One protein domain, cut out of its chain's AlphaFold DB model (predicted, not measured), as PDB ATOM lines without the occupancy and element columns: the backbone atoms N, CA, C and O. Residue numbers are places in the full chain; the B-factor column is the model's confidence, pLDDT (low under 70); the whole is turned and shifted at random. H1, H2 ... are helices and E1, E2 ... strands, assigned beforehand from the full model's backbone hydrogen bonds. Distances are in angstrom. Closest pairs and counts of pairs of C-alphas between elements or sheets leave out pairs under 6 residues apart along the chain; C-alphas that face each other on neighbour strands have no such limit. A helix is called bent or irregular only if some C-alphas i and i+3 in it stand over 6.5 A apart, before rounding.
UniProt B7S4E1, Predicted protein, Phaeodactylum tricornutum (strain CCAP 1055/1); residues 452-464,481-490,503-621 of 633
ATOM      1  N   GLY A 452      61.712  67.314 101.948       66.19
ATOM      2  CA  GLY A 452      60.845  68.481 101.788       66.19
ATOM      3  C   GLY A 452      61.332  69.451 100.706       66.19
ATOM      4  O   GLY A 452      60.518  70.000  99.965       66.19
ATOM      5  N   ASP A 453      62.646  69.617 100.546       62.72
ATOM      6  CA  ASP A 453      63.221  70.459  99.488       62.72
ATOM      7  C   ASP A 453      63.061  69.817  98.105       62.72
ATOM      8  O   ASP A 453      62.750  70.510  97.137       62.72
ATOM      9  N   VAL A 454      63.178  68.486  98.020       55.06
ATOM     10  CA  VAL A 454      62.897  67.719  96.792       55.06
ATOM     11  C   VAL A 454      61.431  67.862  96.387       55.06
ATOM     12  O   VAL A 454      61.140  68.116  95.220       55.06
ATOM     13  N   VAL A 455      60.507  67.735  97.341       65.81
ATOM     14  CA  VAL A 455      59.065  67.898  97.103       65.81
ATOM     15  C   VAL A 455      58.756  69.313  96.609       65.81
ATOM     16  O   VAL A 455      58.091  69.472  95.585       65.81
ATOM     17  N   ARG A 456      59.288  70.353  97.266       63.69
ATOM     18  CA  ARG A 456      59.109  71.752  96.833       63.69
ATOM     19  C   ARG A 456      59.701  72.016  95.454       63.69
ATOM     20  O   ARG A 456      59.085  72.728  94.668       63.69
ATOM     21  N   PHE A 457      60.857  71.432  95.148       55.25
ATOM     22  CA  PHE A 457      61.478  71.531  93.831       55.25
ATOM     23  C   PHE A 457      60.597  70.896  92.748       55.25
ATOM     24  O   PHE A 457      60.309  71.537  91.741       55.25
ATOM     25  N   VAL A 458      60.099  69.677  92.983       56.88
ATOM     26  CA  VAL A 458      59.188  68.980  92.061       56.88
ATOM     27  C   VAL A 458      57.902  69.786  91.853       56.88
ATOM     28  O   VAL A 458      57.517  70.040  90.713       56.88
ATOM     29  N   LEU A 459      57.277  70.268  92.929       59.22
ATOM     30  CA  LEU A 459      56.083  71.117  92.853       59.22
ATOM     31  C   LEU A 459      56.353  72.444  92.126       59.22
ATOM     32  O   LEU A 459      55.513  72.895  91.350       59.22
ATOM     33  N   GLY A 460      57.529  73.048  92.325       50.38
ATOM     34  CA  GLY A 460      57.952  74.271  91.643       50.38
ATOM     35  C   GLY A 460      58.157  74.075  90.140       50.38
ATOM     36  O   GLY A 460      57.687  74.887  89.348       50.38
ATOM     37  N   THR A 461      58.781  72.963  89.735       52.56
ATOM     38  CA  THR A 461      58.923  72.607  88.312       52.56
ATOM     39  C   THR A 461      57.573  72.344  87.645       52.56
ATOM     40  O   THR A 461      57.344  72.808  86.533       52.56
ATOM     41  N   LEU A 462      56.641  71.698  88.354       48.69
ATOM     42  CA  LEU A 462      55.282  71.450  87.864       48.69
ATOM     43  C   LEU A 462      54.462  72.745  87.733       48.69
ATOM     44  O   LEU A 462      53.679  72.880  86.797       48.69
ATOM     45  N   ALA A 463      54.645  73.708  88.642       49.59
ATOM     46  CA  ALA A 463      53.973  75.005  88.571       49.59
ATOM     47  C   ALA A 463      54.488  75.870  87.405       49.59
ATOM     48  O   ALA A 463      53.692  76.522  86.732       49.59
ATOM     49  N   ALA A 464      55.801  75.841  87.140       44.91
ATOM     50  CA  ALA A 464      56.431  76.598  86.057       44.91
ATOM     51  C   ALA A 464      55.958  76.146  84.661       44.91
ATOM     52  O   ALA A 464      55.670  76.991  83.807       44.91
ATOM     53  N   ALA A 481      42.704  72.109  91.026       36.88
ATOM     54  CA  ALA A 481      42.562  72.310  89.583       36.88
ATOM     55  C   ALA A 481      43.854  71.981  88.804       36.88
ATOM     56  O   ALA A 481      43.781  71.533  87.660       36.88
ATOM     57  N   LEU A 482      45.027  72.143  89.437       39.06
ATOM     58  CA  LEU A 482      46.344  71.753  88.900       39.06
ATOM     59  C   LEU A 482      46.488  70.228  88.727       39.06
ATOM     60  O   LEU A 482      47.134  69.763  87.792       39.06
ATOM     61  N   LEU A 483      45.859  69.436  89.601       37.81
ATOM     62  CA  LEU A 483      45.850  67.972  89.505       37.81
ATOM     63  C   LEU A 483      44.840  67.453  88.474       37.81
ATOM     64  O   LEU A 483      45.157  66.513  87.749       37.81
ATOM     65  N   GLU A 484      43.669  68.084  88.338       37.06
ATOM     66  CA  GLU A 484      42.722  67.759  87.255       37.06
ATOM     67  C   GLU A 484      43.309  68.060  85.864       37.06
ATOM     68  O   GLU A 484      43.130  67.274  84.931       37.06
ATOM     69  N   THR A 485      44.072  69.150  85.722       39.47
ATOM     70  CA  THR A 485      44.775  69.481  84.467       39.47
ATOM     71  C   THR A 485      45.958  68.551  84.193       39.47
ATOM     72  O   THR A 485      46.134  68.127  83.050       39.47
ATOM     73  N   PHE A 486      46.704  68.125  85.220       38.44
ATOM     74  CA  PHE A 486      47.754  67.106  85.085       38.44
ATOM     75  C   PHE A 486      47.198  65.735  84.655       38.44
ATOM     76  O   PHE A 486      47.777  65.079  83.787       38.44
ATOM     77  N   MET A 487      46.039  65.326  85.188       36.56
ATOM     78  CA  MET A 487      45.356  64.084  84.793       36.56
ATOM     79  C   MET A 487      44.872  64.100  83.336       36.56
ATOM     80  O   MET A 487      44.829  63.056  82.687       36.56
ATOM     81  N   LEU A 488      44.560  65.281  82.792       33.53
ATOM     82  CA  LEU A 488      44.232  65.460  81.375       33.53
ATOM     83  C   LEU A 488      45.487  65.559  80.480       33.53
ATOM     84  O   LEU A 488      45.469  65.061  79.349       33.53
ATOM     85  N   GLN A 489      46.594  66.134  80.965       36.38
ATOM     86  CA  GLN A 489      47.839  66.319  80.199       36.38
ATOM     87  C   GLN A 489      48.810  65.133  80.220       36.38
ATOM     88  O   GLN A 489      49.642  65.037  79.319       36.38
ATOM     89  N   SER A 490      48.682  64.169  81.136       35.31
ATOM     90  CA  SER A 490      49.469  62.922  81.093       35.31
ATOM     91  C   SER A 490      49.181  62.058  79.841       35.31
ATOM     92  O   SER A 490      49.897  61.077  79.584       35.31
ATOM     93  N   VAL A 503      53.142  48.022  80.376       54.69
ATOM     94  CA  VAL A 503      53.155  48.695  81.687       54.69
ATOM     95  C   VAL A 503      53.937  50.008  81.586       54.69
ATOM     96  O   VAL A 503      55.110  50.010  81.203       54.69
ATOM     97  N   ARG A 504      53.291  51.134  81.917       54.91
ATOM     98  CA  ARG A 504      53.892  52.480  81.901       54.91
ATOM     99  C   ARG A 504      54.696  52.701  83.188       54.91
ATOM    100  O   ARG A 504      54.180  52.511  84.289       54.91
ATOM    101  N   LYS A 505      55.972  53.082  83.052       59.72
ATOM    102  CA  LYS A 505      56.836  53.406  84.201       59.72
ATOM    103  C   LYS A 505      56.376  54.720  84.848       59.72
ATOM    104  O   LYS A 505      56.139  55.675  84.106       59.72
ATOM    105  N   PRO A 506      56.275  54.792  86.188       67.44
ATOM    106  CA  PRO A 506      55.918  56.028  86.875       67.44
ATOM    107  C   PRO A 506      57.017  57.083  86.713       67.44
ATOM    108  O   PRO A 506      58.209  56.763  86.689       67.44
ATOM    109  N   SER A 507      56.612  58.347  86.573       65.19
ATOM    110  CA  SER A 507      57.548  59.470  86.536       65.19
ATOM    111  C   SER A 507      58.138  59.717  87.927       65.19
ATOM    112  O   SER A 507      57.522  59.408  88.946       65.19
ATOM    113  N   PHE A 508      59.337  60.302  87.982       62.41
ATOM    114  CA  PHE A 508      59.978  60.642  89.255       62.41
ATOM    115  C   PHE A 508      59.101  61.573  90.106       62.41
ATOM    116  O   PHE A 508      58.925  61.330  91.295       62.41
ATOM    117  N   ALA A 509      58.484  62.580  89.479       61.97
ATOM    118  CA  ALA A 509      57.564  63.496  90.146       61.97
ATOM    119  C   ALA A 509      56.365  62.760  90.766       61.97
ATOM    120  O   ALA A 509      56.029  62.995  91.921       61.97
ATOM    121  N   LEU A 510      55.777  61.811  90.031       69.44
ATOM    122  CA  LEU A 510      54.670  60.995  90.526       69.44
ATOM    123  C   LEU A 510      55.091  60.154  91.738       69.44
ATOM    124  O   LEU A 510      54.380  60.121  92.736       69.44
ATOM    125  N   MET A 511      56.267  59.523  91.690       72.44
ATOM    126  CA  MET A 511      56.790  58.734  92.812       72.44
ATOM    127  C   MET A 511      57.000  59.596  94.063       72.44
ATOM    128  O   MET A 511      56.621  59.179  95.152       72.44
ATOM    129  N   VAL A 512      57.553  60.804  93.910       71.56
ATOM    130  CA  VAL A 512      57.775  61.744  95.020       71.56
ATOM    131  C   VAL A 512      56.451  62.160  95.672       71.56
ATOM    132  O   VAL A 512      56.340  62.097  96.894       71.56
ATOM    133  N   LEU A 513      55.432  62.492  94.872       77.50
ATOM    134  CA  LEU A 513      54.103  62.874  95.367       77.50
ATOM    135  C   LEU A 513      53.389  61.719  96.085       77.50
ATOM    136  O   LEU A 513      52.747  61.918  97.114       77.50
ATOM    137  N   VAL A 514      53.532  60.489  95.576       82.00
ATOM    138  CA  VAL A 514      53.012  59.290  96.248       82.00
ATOM    139  C   VAL A 514      53.667  59.121  97.621       82.00
ATOM    140  O   VAL A 514      52.964  58.938  98.613       82.00
ATOM    141  N   GLN A 515      55.000  59.194  97.703       84.56
ATOM    142  CA  GLN A 515      55.706  59.015  98.975       84.56
ATOM    143  C   GLN A 515      55.377  60.131  99.980       84.56
ATOM    144  O   GLN A 515      55.153  59.838 101.154       84.56
ATOM    145  N   GLU A 516      55.282  61.386  99.528       83.44
ATOM    146  CA  GLU A 516      54.808  62.513 100.344       83.44
ATOM    147  C   GLU A 516      53.415  62.223 100.924       83.44
ATOM    148  O   GLU A 516      53.189  62.372 102.127       83.44
ATOM    149  N   ARG A 517      52.484  61.733 100.094       86.44
ATOM    150  CA  ARG A 517      51.120  61.426 100.534       86.44
ATOM    151  C   ARG A 517      51.087  60.343 101.609       86.44
ATOM    152  O   ARG A 517      50.394  60.508 102.614       86.44
ATOM    153  N   PHE A 518      51.848  59.263 101.438       88.06
ATOM    154  CA  PHE A 518      51.943  58.216 102.457       88.06
ATOM    155  C   PHE A 518      52.577  58.717 103.756       88.06
ATOM    156  O   PHE A 518      52.110  58.340 104.829       88.06
ATOM    157  N   ALA A 519      53.579  59.599 103.685       85.81
ATOM    158  CA  ALA A 519      54.160  60.217 104.874       85.81
ATOM    159  C   ALA A 519      53.126  61.036 105.665       85.81
ATOM    160  O   ALA A 519      53.096  60.955 106.893       85.81
ATOM    161  N   HIS A 520      52.230  61.750 104.975       85.12
ATOM    162  CA  HIS A 520      51.118  62.459 105.612       85.12
ATOM    163  C   HIS A 520      50.101  61.531 106.278       85.12
ATOM    164  O   HIS A 520      49.701  61.798 107.409       85.12
ATOM    165  N   ILE A 521      49.713  60.439 105.618       86.38
ATOM    166  CA  ILE A 521      48.759  59.466 106.175       86.38
ATOM    167  C   ILE A 521      49.340  58.798 107.430       86.38
ATOM    168  O   ILE A 521      48.678  58.717 108.460       86.38
ATOM    169  N   ILE A 522      50.604  58.364 107.378       86.38
ATOM    170  CA  ILE A 522      51.259  57.702 108.516       86.38
ATOM    171  C   ILE A 522      51.403  58.663 109.702       86.38
ATOM    172  O   ILE A 522      51.135  58.284 110.841       86.38
ATOM    173  N   ALA A 523      51.817  59.905 109.451       84.75
ATOM    174  CA  ALA A 523      52.044  60.862 110.526       84.75
ATOM    175  C   ALA A 523      50.752  61.375 111.179       84.75
ATOM    176  O   ALA A 523      50.768  61.645 112.375       84.75
ATOM    177  N   ASN A 524      49.659  61.508 110.419       83.69
ATOM    178  CA  ASN A 524      48.417  62.097 110.925       83.69
ATOM    179  C   ASN A 524      47.422  61.060 111.461       83.69
ATOM    180  O   ASN A 524      46.761  61.337 112.457       83.69
ATOM    181  N   ASP A 525      47.322  59.888 110.825       82.19
ATOM    182  CA  ASP A 525      46.258  58.919 111.126       82.19
ATOM    183  C   ASP A 525      46.766  57.648 111.828       82.19
ATOM    184  O   ASP A 525      45.971  56.893 112.380       82.19
ATOM    185  N   ILE A 526      48.081  57.387 111.825       81.56
ATOM    186  CA  ILE A 526      48.665  56.184 112.452       81.56
ATOM    187  C   ILE A 526      49.457  56.524 113.721       81.56
ATOM    188  O   ILE A 526      49.401  55.778 114.701       81.56
ATOM    189  N   ALA A 527      50.202  57.633 113.730       76.81
ATOM    190  CA  ALA A 527      50.960  58.041 114.911       76.81
ATOM    191  C   ALA A 527      50.015  58.381 116.085       76.81
ATOM    192  O   ALA A 527      49.130  59.218 115.940       76.81
ATOM    193  N   GLY A 528      50.210  57.748 117.250       67.69
ATOM    194  CA  GLY A 528      49.410  57.978 118.463       67.69
ATOM    195  C   GLY A 528      48.351  56.916 118.803       67.69
ATOM    196  O   GLY A 528      47.729  57.032 119.856       67.69
ATOM    197  N   PHE A 529      48.151  55.880 117.972       65.38
ATOM    198  CA  PHE A 529      47.071  54.882 118.128       65.38
ATOM    199  C   PHE A 529      47.567  53.431 118.333       65.38
ATOM    200  O   PHE A 529      47.084  52.499 117.682       65.38
ATOM    201  N   HIS A 530      48.543  53.208 119.221       61.28
ATOM    202  CA  HIS A 530      48.980  51.855 119.599       61.28
ATOM    203  C   HIS A 530      48.214  51.333 120.823       61.28
ATOM    204  O   HIS A 530      48.001  52.065 121.787       61.28
ATOM    205  N   SER A 531      47.812  50.061 120.785       52.56
ATOM    206  CA  SER A 531      47.039  49.431 121.862       52.56
ATOM    207  C   SER A 531      47.868  48.534 122.775       52.56
ATOM    208  O   SER A 531      47.506  48.364 123.933       52.56
ATOM    209  N   ASP A 532      48.995  47.999 122.287       54.09
ATOM    210  CA  ASP A 532      49.892  47.161 123.087       54.09
ATOM    211  C   ASP A 532      51.309  47.089 122.481       54.09
ATOM    212  O   ASP A 532      51.490  46.904 121.271       54.09
ATOM    213  N   LEU A 533      52.335  47.215 123.331       59.41
ATOM    214  CA  LEU A 533      53.750  47.058 122.976       59.41
ATOM    215  C   LEU A 533      54.334  45.887 123.772       59.41
ATOM    216  O   LEU A 533      54.578  45.996 124.972       59.41
ATOM    217  N   CYS A 534      54.594  44.767 123.100       56.25
ATOM    218  CA  CYS A 534      55.191  43.586 123.717       56.25
ATOM    219  C   CYS A 534      56.603  43.356 123.169       56.25
ATOM    220  O   CYS A 534      56.803  43.205 121.962       56.25
ATOM    221  N   VAL A 535      57.587  43.311 124.069       71.06
ATOM    222  CA  VAL A 535      58.976  42.957 123.755       71.06
ATOM    223  C   VAL A 535      59.226  41.545 124.279       71.06
ATOM    224  O   VAL A 535      59.211  41.328 125.490       71.06
ATOM    225  N   LYS A 536      59.435  40.577 123.379       49.50
ATOM    226  CA  LYS A 536      59.835  39.204 123.728       49.50
ATOM    227  C   LYS A 536      61.210  38.913 123.141       49.50
ATOM    228  O   LYS A 536      61.363  38.900 121.927       49.50
ATOM    229  N   ASP A 537      62.191  38.659 124.002       72.06
ATOM    230  CA  ASP A 537      63.570  38.269 123.669       72.06
ATOM    231  C   ASP A 537      64.292  39.210 122.679       72.06
ATOM    232  O   ASP A 537      65.026  40.103 123.096       72.06
ATOM    233  N   THR A 538      64.089  39.019 121.369       63.12
ATOM    234  CA  THR A 538      64.686  39.801 120.266       63.12
ATOM    235  C   THR A 538      63.651  40.352 119.281       63.12
ATOM    236  O   THR A 538      64.024  40.908 118.249       63.12
ATOM    237  N   THR A 539      62.355  40.168 119.542       46.84
ATOM    238  CA  THR A 539      61.263  40.635 118.684       46.84
ATOM    239  C   THR A 539      60.413  41.669 119.416       46.84
ATOM    240  O   THR A 539      59.896  41.444 120.511       46.84
ATOM    241  N   VAL A 540      60.280  42.838 118.788       58.56
ATOM    242  CA  VAL A 540      59.363  43.896 119.219       58.56
ATOM    243  C   VAL A 540      58.087  43.737 118.404       58.56
ATOM    244  O   VAL A 540      58.106  43.893 117.185       58.56
ATOM    245  N   SER A 541      56.988  43.392 119.068       57.59
ATOM    246  CA  SER A 541      55.656  43.343 118.463       57.59
ATOM    247  C   SER A 541      54.820  44.502 118.992       57.59
ATOM    248  O   SER A 541      54.663  44.644 120.204       57.59
ATOM    249  N   MET A 542      54.293  45.317 118.085       62.59
ATOM    250  CA  MET A 542      53.388  46.423 118.391       62.59
ATOM    251  C   MET A 542      52.058  46.163 117.694       62.59
ATOM    252  O   MET A 542      52.044  45.894 116.489       62.59
ATOM    253  N   THR A 543      50.951  46.235 118.429       61.59
ATOM    254  CA  THR A 543      49.609  46.193 117.843       61.59
ATOM    255  C   THR A 543      49.091  47.613 117.672       61.59
ATOM    256  O   THR A 543      49.013  48.389 118.622       61.59
ATOM    257  N   VAL A 544      48.753  47.958 116.433       65.19
ATOM    258  CA  VAL A 544      48.124  49.232 116.083       65.19
ATOM    259  C   VAL A 544      46.729  48.896 115.580       65.19
ATOM    260  O   VAL A 544      46.584  48.318 114.501       65.19
ATOM    261  N   GLU A 545      45.711  49.205 116.384       61.94
ATOM    262  CA  GLU A 545      44.311  48.839 116.111       61.94
ATOM    263  C   GLU A 545      43.804  49.426 114.790       61.94
ATOM    264  O   GLU A 545      43.017  48.796 114.088       61.94
ATOM    265  N   SER A 546      44.337  50.585 114.397       66.44
ATOM    266  CA  SER A 546      43.790  51.376 113.299       66.44
ATOM    267  C   SER A 546      44.440  51.139 111.924       66.44
ATOM    268  O   SER A 546      43.880  51.568 110.925       66.44
ATOM    269  N   ILE A 547      45.567  50.414 111.774       79.00
ATOM    270  CA  ILE A 547      46.259  50.350 110.453       79.00
ATOM    271  C   ILE A 547      45.353  49.793 109.342       79.00
ATOM    272  O   ILE A 547      45.411  50.255 108.201       79.00
ATOM    273  N   GLN A 548      44.513  48.804 109.656       80.50
ATOM    274  CA  GLN A 548      43.571  48.243 108.686       80.50
ATOM    275  C   GLN A 548      42.434  49.219 108.357       80.50
ATOM    276  O   GLN A 548      42.007  49.296 107.207       80.50
ATOM    277  N   GLU A 549      41.958  49.964 109.351       80.56
ATOM    278  CA  GLU A 549      40.914  50.975 109.189       80.56
ATOM    279  C   GLU A 549      41.427  52.157 108.365       80.56
ATOM    280  O   GLU A 549      40.779  52.528 107.393       80.56
ATOM    281  N   VAL A 550      42.637  52.650 108.651       82.69
ATOM    282  CA  VAL A 550      43.330  53.703 107.891       82.69
ATOM    283  C   VAL A 550      43.605  53.255 106.453       82.69
ATOM    284  O   VAL A 550      43.370  54.010 105.510       82.69
ATOM    285  N   ALA A 551      44.051  52.011 106.243       84.56
ATOM    286  CA  ALA A 551      44.257  51.473 104.897       84.56
ATOM    287  C   ALA A 551      42.949  51.424 104.086       84.56
ATOM    288  O   ALA A 551      42.954  51.735 102.895       84.56
ATOM    289  N   ASN A 552      41.833  51.070 104.731       84.62
ATOM    290  CA  ASN A 552      40.511  51.062 104.105       84.62
ATOM    291  C   ASN A 552      39.984  52.487 103.866       84.62
ATOM    292  O   ASN A 552      39.438  52.762 102.799       84.62
ATOM    293  N   GLN A 553      40.182  53.394 104.825       84.50
ATOM    294  CA  GLN A 553      39.786  54.802 104.756       84.50
ATOM    295  C   GLN A 553      40.453  55.511 103.572       84.50
ATOM    296  O   GLN A 553      39.781  56.202 102.812       84.50
ATOM    297  N   TRP A 554      41.754  55.285 103.371       85.44
ATOM    298  CA  TRP A 554      42.530  55.874 102.274       85.44
ATOM    299  C   TRP A 554      42.623  54.990 101.025       85.44
ATOM    300  O   TRP A 554      43.446  55.252 100.146       85.44
ATOM    301  N   GLN A 555      41.796  53.941 100.942       85.25
ATOM    302  CA  GLN A 555      41.693  53.032  99.794       85.25
ATOM    303  C   GLN A 555      43.060  52.538  99.282       85.25
ATOM    304  O   GLN A 555      43.332  52.533  98.079       85.25
ATOM    305  N   VAL A 556      43.949  52.142 100.198       86.38
ATOM    306  CA  VAL A 556      45.283  51.640  99.845       86.38
ATOM    307  C   VAL A 556      45.132  50.368  98.997       86.38
ATOM    308  O   VAL A 556      44.429  49.442  99.414       86.38
ATOM    309  N   PRO A 557      45.789  50.268  97.824       86.00
ATOM    310  CA  PRO A 557      45.644  49.110  96.948       86.00
ATOM    311  C   PRO A 557      45.986  47.795  97.654       86.00
ATOM    312  O   PRO A 557      46.976  47.705  98.383       86.00
ATOM    313  N   ALA A 558      45.212  46.739  97.386       81.00
ATOM    314  CA  ALA A 558      45.364  45.445  98.059       81.00
ATOM    315  C   ALA A 558      46.782  44.849  97.921       81.00
ATOM    316  O   ALA A 558      47.294  44.252  98.867       81.00
ATOM    317  N   GLY A 559      47.444  45.062  96.777       77.94
ATOM    318  CA  GLY A 559      48.832  44.639  96.542       77.94
ATOM    319  C   GLY A 559      49.880  45.414  97.353       77.94
ATOM    320  O   GLY A 559      50.965  44.895  97.598       77.94
ATOM    321  N   ALA A 560      49.547  46.619  97.823       84.06
ATOM    322  CA  ALA A 560      50.425  47.487  98.605       84.06
ATOM    323  C   ALA A 560      50.149  47.437 100.115       84.06
ATOM    324  O   ALA A 560      50.921  47.988 100.891       84.06
ATOM    325  N   LEU A 561      49.097  46.744 100.559       83.06
ATOM    326  CA  LEU A 561      48.642  46.758 101.952       83.06
ATOM    327  C   LEU A 561      49.669  46.149 102.926       83.06
ATOM    328  O   LEU A 561      49.899  46.681 104.012       83.06
ATOM    329  N   THR A 562      50.349  45.071 102.523       82.19
ATOM    330  CA  THR A 562      51.440  44.468 103.312       82.19
ATOM    331  C   THR A 562      52.646  45.402 103.413       82.19
ATOM    332  O   THR A 562      53.227  45.537 104.488       82.19
ATOM    333  N   ALA A 563      52.995  46.080 102.315       83.38
ATOM    334  CA  ALA A 563      54.079  47.058 102.300       83.38
ATOM    335  C   ALA A 563      53.720  48.290 103.140       83.38
ATOM    336  O   ALA A 563      54.536  48.742 103.928       83.38
ATOM    337  N   PHE A 564      52.481  48.775 103.058       86.88
ATOM    338  CA  PHE A 564      51.976  49.889 103.856       86.88
ATOM    339  C   PHE A 564      52.074  49.623 105.360       86.88
ATOM    340  O   PHE A 564      52.585  50.465 106.092       86.88
ATOM    341  N   ARG A 565      51.681  48.428 105.821       86.00
ATOM    342  CA  ARG A 565      51.833  48.024 107.230       86.00
ATOM    343  C   ARG A 565      53.295  48.035 107.686       86.00
ATOM    344  O   ARG A 565      53.588  48.533 108.768       86.00
ATOM    345  N   ALA A 566      54.194  47.487 106.868       84.75
ATOM    346  CA  ALA A 566      55.620  47.434 107.180       84.75
ATOM    347  C   ALA A 566      56.245  48.838 107.224       84.75
ATOM    348  O   ALA A 566      56.917  49.174 108.192       84.75
ATOM    349  N   VAL A 567      55.950  49.676 106.227       85.25
ATOM    350  CA  VAL A 567      56.463  51.049 106.122       85.25
ATOM    351  C   VAL A 567      55.917  51.948 107.232       85.25
ATOM    352  O   VAL A 567      56.665  52.744 107.788       85.25
ATOM    353  N   ALA A 568      54.645  51.801 107.613       86.00
ATOM    354  CA  ALA A 568      54.077  52.526 108.749       86.00
ATOM    355  C   ALA A 568      54.807  52.189 110.059       86.00
ATOM    356  O   ALA A 568      55.153  53.084 110.827       86.00
ATOM    357  N   PHE A 569      55.094  50.906 110.294       83.25
ATOM    358  CA  PHE A 569      55.855  50.461 111.460       83.25
ATOM    359  C   PHE A 569      57.306  50.963 111.435       83.25
ATOM    360  O   PHE A 569      57.807  51.476 112.435       83.25
ATOM    361  N   GLU A 570      57.965  50.867 110.282       80.31
ATOM    362  CA  GLU A 570      59.337  51.332 110.083       80.31
ATOM    363  C   GLU A 570      59.461  52.846 110.292       80.31
ATOM    364  O   GLU A 570      60.344  53.291 111.022       80.31
ATOM    365  N   ALA A 571      58.525  53.638 109.763       83.62
ATOM    366  CA  ALA A 571      58.473  55.084 109.968       83.62
ATOM    367  C   ALA A 571      58.290  55.467 111.451       83.62
ATOM    368  O   ALA A 571      58.960  56.385 111.935       83.62
ATOM    369  N   LEU A 572      57.428  54.749 112.185       82.06
ATOM    370  CA  LEU A 572      57.199  54.972 113.619       82.06
ATOM    371  C   LEU A 572      58.448  54.685 114.460       82.06
ATOM    372  O   LEU A 572      58.741  55.444 115.385       82.06
ATOM    373  N   ILE A 573      59.199  53.629 114.133       80.44
ATOM    374  CA  ILE A 573      60.445  53.280 114.832       80.44
ATOM    375  C   ILE A 573      61.578  54.233 114.458       80.44
ATOM    376  O   ILE A 573      62.312  54.684 115.335       80.44
ATOM    377  N   PHE A 574      61.727  54.536 113.168       77.56
ATOM    378  CA  PHE A 574      62.869  55.281 112.652       77.56
ATOM    379  C   PHE A 574      62.843  56.754 113.080       77.56
ATOM    380  O   PHE A 574      63.838  57.281 113.575       77.56
ATOM    381  N   VAL A 575      61.696  57.427 112.938       78.62
ATOM    382  CA  VAL A 575      61.548  58.842 113.330       78.62
ATOM    383  C   VAL A 575      61.156  58.984 114.802       78.62
ATOM    384  O   VAL A 575      61.542  59.955 115.463       78.62
ATOM    385  N   GLY A 576      60.431  58.005 115.338       74.69
ATOM    386  CA  GLY A 576      59.879  58.029 116.684       74.69
ATOM    387  C   GLY A 576      58.506  58.700 116.738       74.69
ATOM    388  O   GLY A 576      58.313  59.828 116.277       74.69
ATOM    389  N   GLU A 577      57.558  58.033 117.395       73.12
ATOM    390  CA  GLU A 577      56.162  58.468 117.531       73.12
ATOM    391  C   GLU A 577      56.026  59.890 118.091       73.12
ATOM    392  O   GLU A 577      55.336  60.721 117.511       73.12
ATOM    393  N   LYS A 578      56.759  60.235 119.160       72.38
ATOM    394  CA  LYS A 578      56.697  61.578 119.766       72.38
ATOM    395  C   LYS A 578      57.031  62.692 118.765       72.38
ATOM    396  O   LYS A 578      56.480  63.788 118.859       72.38
ATOM    397  N   LYS A 579      57.943  62.439 117.819       72.50
ATOM    398  CA  LYS A 579      58.299  63.414 116.776       72.50
ATOM    399  C   LYS A 579      57.235  63.475 115.682       72.50
ATOM    400  O   LYS A 579      56.923  64.576 115.245       72.50
ATOM    401  N   LEU A 580      56.655  62.338 115.300       79.81
ATOM    402  CA  LEU A 580      55.551  62.274 114.337       79.81
ATOM    403  C   LEU A 580      54.283  62.956 114.868       79.81
ATOM    404  O   LEU A 580      53.688  63.746 114.155       79.81
ATOM    405  N   VAL A 581      53.931  62.756 116.139       76.62
ATOM    406  CA  VAL A 581      52.761  63.402 116.761       76.62
ATOM    407  C   VAL A 581      52.971  64.911 116.944       76.62
ATOM    408  O   VAL A 581      52.040  65.691 116.786       76.62
ATOM    409  N   SER A 582      54.194  65.352 117.268       76.88
ATOM    410  CA  SER A 582      54.468  66.780 117.520       76.88
ATOM    411  C   SER A 582      54.726  67.607 116.263       76.88
ATOM    412  O   SER A 582      54.383  68.786 116.245       76.88
ATOM    413  N   LYS A 583      55.358  67.027 115.235       74.12
ATOM    414  CA  LYS A 583      55.738  67.730 113.997       74.12
ATOM    415  C   LYS A 583      54.978  67.235 112.759       74.12
ATOM    416  O   LYS A 583      55.209  67.744 111.668       74.12
ATOM    417  N   GLY A 584      54.096  66.247 112.896       80.56
ATOM    418  CA  GLY A 584      53.351  65.667 111.780       80.56
ATOM    419  C   GLY A 584      54.265  65.077 110.703       80.56
ATOM    420  O   GLY A 584      55.379  64.613 110.966       80.56
ATOM    421  N   ALA A 585      53.796  65.133 109.457       80.56
ATOM    422  CA  ALA A 585      54.520  64.627 108.289       80.56
ATOM    423  C   ALA A 585      55.854  65.346 108.037       80.56
ATOM    424  O   ALA A 585      56.762  64.771 107.438       80.56
ATOM    425  N   GLU A 586      56.013  66.575 108.540       78.94
ATOM    426  CA  GLU A 586      57.270  67.315 108.429       78.94
ATOM    427  C   GLU A 586      58.417  66.592 109.145       78.94
ATOM    428  O   GLU A 586      59.571  66.722 108.745       78.94
ATOM    429  N   ALA A 587      58.134  65.773 110.163       78.19
ATOM    430  CA  ALA A 587      59.153  64.945 110.806       78.19
ATOM    431  C   ALA A 587      59.797  63.942 109.831       78.19
ATOM    432  O   ALA A 587      60.998  63.694 109.925       78.19
ATOM    433  N   LEU A 588      59.009  63.396 108.897       79.75
ATOM    434  CA  LEU A 588      59.480  62.486 107.850       79.75
ATOM    435  C   LEU A 588      60.097  63.258 106.683       79.75
ATOM    436  O   LEU A 588      61.141  62.866 106.178       79.75
ATOM    437  N   LEU A 589      59.499  64.381 106.277       79.19
ATOM    438  CA  LEU A 589      60.005  65.186 105.159       79.19
ATOM    439  C   LEU A 589      61.334  65.896 105.473       79.19
ATOM    440  O   LEU A 589      62.077  66.225 104.553       79.19
ATOM    441  N   ASN A 590      61.665  66.090 106.753       78.88
ATOM    442  CA  ASN A 590      62.965  66.606 107.195       78.88
ATOM    443  C   ASN A 590      64.100  65.567 107.124       78.88
ATOM    444  O   ASN A 590      65.255  65.927 107.343       78.88
ATOM    445  N   LEU A 591      63.798  64.293 106.838       72.94
ATOM    446  CA  LEU A 591      64.824  63.284 106.574       72.94
ATOM    447  C   LEU A 591      65.576  63.603 105.281       72.94
ATOM    448  O   LEU A 591      65.060  64.292 104.390       72.94
ATOM    449  N   SER A 592      66.785  63.055 105.149       69.06
ATOM    450  CA  SER A 592      67.475  63.116 103.864       69.06
ATOM    451  C   SER A 592      66.642  62.391 102.792       69.06
ATOM    452  O   SER A 592      65.973  61.395 103.096       69.06
ATOM    453  N   PRO A 593      66.689  62.824 101.517       65.56
ATOM    454  CA  PRO A 593      65.962  62.154 100.436       65.56
ATOM    455  C   PRO A 593      66.262  60.653 100.335       65.56
ATOM    456  O   PRO A 593      65.423  59.878  99.885       65.56
ATOM    457  N   PHE A 594      67.454  60.236 100.768       60.94
ATOM    458  CA  PHE A 594      67.869  58.838 100.784       60.94
ATOM    459  C   PHE A 594      67.189  58.036 101.899       60.94
ATOM    460  O   PHE A 594      66.569  57.022 101.596       60.94
ATOM    461  N   GLU A 595      67.257  58.498 103.151       71.00
ATOM    462  CA  GLU A 595      66.612  57.827 104.293       71.00
ATOM    463  C   GLU A 595      65.097  57.751 104.097       71.00
ATOM    464  O   GLU A 595      64.476  56.717 104.329       71.00
ATOM    465  N   PHE A 596      64.502  58.833 103.590       77.81
ATOM    466  CA  PHE A 596      63.088  58.847 103.251       77.81
ATOM    467  C   PHE A 596      62.772  57.843 102.136       77.81
ATOM    468  O   PHE A 596      61.841  57.047 102.250       77.81
ATOM    469  N   HIS A 597      63.555  57.827 101.054       75.88
ATOM    470  CA  HIS A 597      63.318  56.876  99.974       75.88
ATOM    471  C   HIS A 597      63.510  55.424 100.423       75.88
ATOM    472  O   HIS A 597      62.759  54.569  99.969       75.88
ATOM    473  N   GLU A 598      64.460  55.136 101.314       72.44
ATOM    474  CA  GLU A 598      64.692  53.798 101.861       72.44
ATOM    475  C   GLU A 598      63.435  53.264 102.558       72.44
ATOM    476  O   GLU A 598      62.930  52.213 102.151       72.44
ATOM    477  N   ILE A 599      62.856  54.059 103.465       81.88
ATOM    478  CA  ILE A 599      61.622  53.739 104.201       81.88
ATOM    479  C   ILE A 599      60.442  53.513 103.242       81.88
ATOM    480  O   ILE A 599      59.687  52.558 103.386       81.88
ATOM    481  N   PHE A 600      60.267  54.365 102.228       84.44
ATOM    482  CA  PHE A 600      59.088  54.313 101.348       84.44
ATOM    483  C   PHE A 600      59.283  53.480 100.065       84.44
ATOM    484  O   PHE A 600      58.333  53.291  99.297       84.44
ATOM    485  N   SER A 601      60.485  52.959  99.802       77.19
ATOM    486  CA  SER A 601      60.794  52.170  98.598       77.19
ATOM    487  C   SER A 601      59.989  50.868  98.460       77.19
ATOM    488  O   SER A 601      59.558  50.578  97.335       77.19
ATOM    489  N   PRO A 602      59.695  50.098  99.535       80.50
ATOM    490  CA  PRO A 602      58.902  48.872  99.416       80.50
ATOM    491  C   PRO A 602      57.474  49.162  98.953       80.50
ATOM    492  O   PRO A 602      56.868  48.366  98.236       80.50
ATOM    493  N   LEU A 603      56.950  50.328  99.330       81.19
ATOM    494  CA  LEU A 603      55.603  50.755  98.995       81.19
ATOM    495  C   LEU A 603      55.496  51.160  97.521       81.19
ATOM    496  O   LEU A 603      54.571  50.736  96.827       81.19
ATOM    497  N   LEU A 604      56.485  51.894  97.007       78.88
ATOM    498  CA  LEU A 604      56.568  52.206  95.577       78.88
ATOM    499  C   LEU A 604      56.710  50.947  94.715       78.88
ATOM    500  O   LEU A 604      56.084  50.847  93.660       78.88
ATOM    501  N   ALA A 605      57.502  49.974  95.171       77.50
ATOM    502  CA  ALA A 605      57.653  48.697  94.483       77.50
ATOM    503  C   ALA A 605      56.341  47.895  94.452       77.50
ATOM    504  O   ALA A 605      56.056  47.232  93.455       77.50
ATOM    505  N   ALA A 606      55.537  47.977  95.517       78.56
ATOM    506  CA  ALA A 606      54.255  47.284  95.618       78.56
ATOM    507  C   ALA A 606      53.132  47.935  94.791       78.56
ATOM    508  O   ALA A 606      52.221  47.236  94.353       78.56
ATOM    509  N   LEU A 607      53.203  49.249  94.548       77.81
ATOM    510  CA  LEU A 607      52.273  49.967  93.666       77.81
ATOM    511  C   LEU A 607      52.545  49.727  92.173       77.81
ATOM    512  O   LEU A 607      51.625  49.874  91.384       77.81
ATOM    513  N   ALA A 608      53.767  49.310  91.816       66.50
ATOM    514  CA  ALA A 608      54.221  48.787  90.517       66.50
ATOM    515  C   ALA A 608      54.059  49.682  89.264       66.50
ATOM    516  O   ALA A 608      55.041  49.867  88.539       66.50
ATOM    517  N   ASP A 609      52.870  50.209  88.969       76.25
ATOM    518  CA  ASP A 609      52.536  50.904  87.722       76.25
ATOM    519  C   ASP A 609      52.097  52.362  87.927       76.25
ATOM    520  O   ASP A 609      51.582  52.753  88.976       76.25
ATOM    521  N   SER A 610      52.297  53.191  86.894       69.38
ATOM    522  CA  SER A 610      51.932  54.610  86.956       69.38
ATOM    523  C   SER A 610      50.423  54.835  87.073       69.38
ATOM    524  O   SER A 610      50.014  55.788  87.722       69.38
ATOM    525  N   GLY A 611      49.599  53.964  86.477       71.56
ATOM    526  CA  GLY A 611      48.140  54.102  86.476       71.56
ATOM    527  C   GLY A 611      47.539  53.904  87.865       71.56
ATOM    528  O   GLY A 611      46.704  54.697  88.294       71.56
ATOM    529  N   THR A 612      48.018  52.903  88.607       79.06
ATOM    530  CA  THR A 612      47.634  52.683  90.008       79.06
ATOM    531  C   THR A 612      48.084  53.836  90.907       79.06
ATOM    532  O   THR A 612      47.314  54.278  91.758       79.06
ATOM    533  N   MET A 613      49.298  54.365  90.708       76.56
ATOM    534  CA  MET A 613      49.805  55.515  91.475       76.56
ATOM    535  C   MET A 613      49.004  56.797  91.213       76.56
ATOM    536  O   MET A 613      48.635  57.490  92.160       76.56
ATOM    537  N   GLU A 614      48.707  57.098  89.947       77.12
ATOM    538  CA  GLU A 614      47.888  58.247  89.540       77.12
ATOM    539  C   GLU A 614      46.459  58.118  90.075       77.12
ATOM    540  O   GLU A 614      45.955  59.043  90.709       77.12
ATOM    541  N   GLY A 615      45.828  56.955  89.887       75.25
ATOM    542  CA  GLY A 615      44.468  56.693  90.357       75.25
ATOM    543  C   GLY A 615      44.337  56.804  91.876       75.25
ATOM    544  O   GLY A 615      43.397  57.424  92.370       75.25
ATOM    545  N   TRP A 616      45.304  56.272  92.624       83.94
ATOM    546  CA  TRP A 616      45.307  56.373  94.083       83.94
ATOM    547  C   TRP A 616      45.556  57.808  94.574       83.94
ATOM    548  O   TRP A 616      44.867  58.274  95.485       83.94
ATOM    549  N   LEU A 617      46.477  58.555  93.954       78.38
ATOM    550  CA  LEU A 617      46.686  59.970  94.284       78.38
ATOM    551  C   LEU A 617      45.448  60.824  93.986       78.38
ATOM    552  O   LEU A 617      45.114  61.700  94.782       78.38
ATOM    553  N   ALA A 618      44.733  60.549  92.893       74.19
ATOM    554  CA  ALA A 618      43.499  61.256  92.541       74.19
ATOM    555  C   ALA A 618      42.436  61.144  93.640       74.19
ATOM    556  O   ALA A 618      41.780  62.121  93.984       74.19
ATOM    557  N   VAL A 619      42.285  59.938  94.192       75.00
ATOM    558  CA  VAL A 619      41.282  59.621  95.215       75.00
ATOM    559  C   VAL A 619      41.679  60.163  96.586       75.00
ATOM    560  O   VAL A 619      40.817  60.504  97.391       75.00
ATOM    561  N   THR A 620      42.979  60.244  96.869       73.06
ATOM    562  CA  THR A 620      43.472  60.587  98.206       73.06
ATOM    563  C   THR A 620      43.854  62.048  98.377       73.06
ATOM    564  O   THR A 620      44.074  62.460  99.512       73.06
ATOM    565  N   THR A 621      43.935  62.860  97.321       66.31
ATOM    566  CA  THR A 621      44.314  64.273  97.472       66.31
ATOM    567  C   THR A 621      43.125  65.110  97.972       66.31
ATOM    568  O   THR A 621      42.086  65.131  97.314       66.31
TER     569      THR A 621
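This is residues 452 to 464, 481 to 490 and 503 to 621 of the 633 residues of the protein "Predicted protein" of Phaeodactylum tricornutum (strain CCAP 1055/1) (UniProt B7S4E1). The longest helix, H3, runs through the middle along the long axis, and seven other helices, H1 and H4 to H9, pack round it, mostly crosswise; H5 and H8 lie side by side across it, while the hairpin E1 and E2 reaches out at one end, with residues 535 to 540 sticking out, and H2 lies loosely at the other end near H9. The printed part has 142 residues with nine named helices and two named strands, in the order H1 H2 H3 E1 E2 H4 H5 H6 H7 H8 H9, mostly helix, the two-stranded sheet E1 - E2 antiparallel. It is compact, with a radius of gyration of the C-alphas of 15.6 A, yet elongated, spanning 53 by 30 by 24 A.

Find C-alpha 452 at (60.845, 68.481, 101.788), where H1, residues 452 to 464, begins. After a cut comes H2, residues 481 to 489, and after another, H3, residues 508 to 526, 26.2 A long from C-alpha 508 at (59.978, 60.642, 89.255). Then read E1, residues 530 to 536, 17.2 A, E2, residues 539 to 544, 15.9 A, and H4, residues 547 to 553. H5, residues 558 to 575, 26.0 A, is irregular: C-alphas 559 and 562 are 7.3 A apart. H6, residues 577 to 583, and H7, residues 586 to 589, follow. H8, residues 593 to 607, 19.5 A, is irregular too, with C-alphas 599 and 602 7.3 A apart. H9, residues 610 to 620, ends at (43.472, 60.587, 98.206).

Begin at the hub, H3, which touches seven helices. H1, with residues 455 to 458 alone, touches it at a steep tilt of 51 degrees; the closest C-alphas, of Val 458 and Ala 509, are 6.0 A apart. H8 touches it about perpendicular, at 86 degrees, closest at C-alphas Gln 515 and Phe 600, 6.3 A. H9 touches it at C-alphas Val 514 and Leu 617, 6.7 A, and H6 at Ala 523 and Leu 580, 5.4 A. H4, H5 and H7 only just touch it, with 3 pairs of C-alphas within 8 A each. H5 and H8 touch at a shallow tilt of 18 degrees, opposite ways, closest at C-alphas Ala 560 and Ala 606, 4.9 A. H2 is close to H9 but not clearly touching, at 7.7 A between the C-alphas of Leu 483 and Ala 618. In the hairpin, look for N 534 and O 541, 2.9 A, within hydrogen-bond range. Every O i to N i+4 pair is within range in H1, H2, H3, H4, H6 and H9, 12 of 14 in H5 and 9 of 11 in H8; H7 is too short for one.

The C-alphas farthest apart, of Ala 464 and Asp 537, are 54.2 A apart. Residues 465 to 480 and 491 to 502 are not printed, with gaps of 14.9 A and 14.7 A between C-alphas. The links that are printed whole are tight. Mean pLDDT of the printed part is 70.7; among the residues under 70 are 452 to 464, 481 to 490 and 538 to 546.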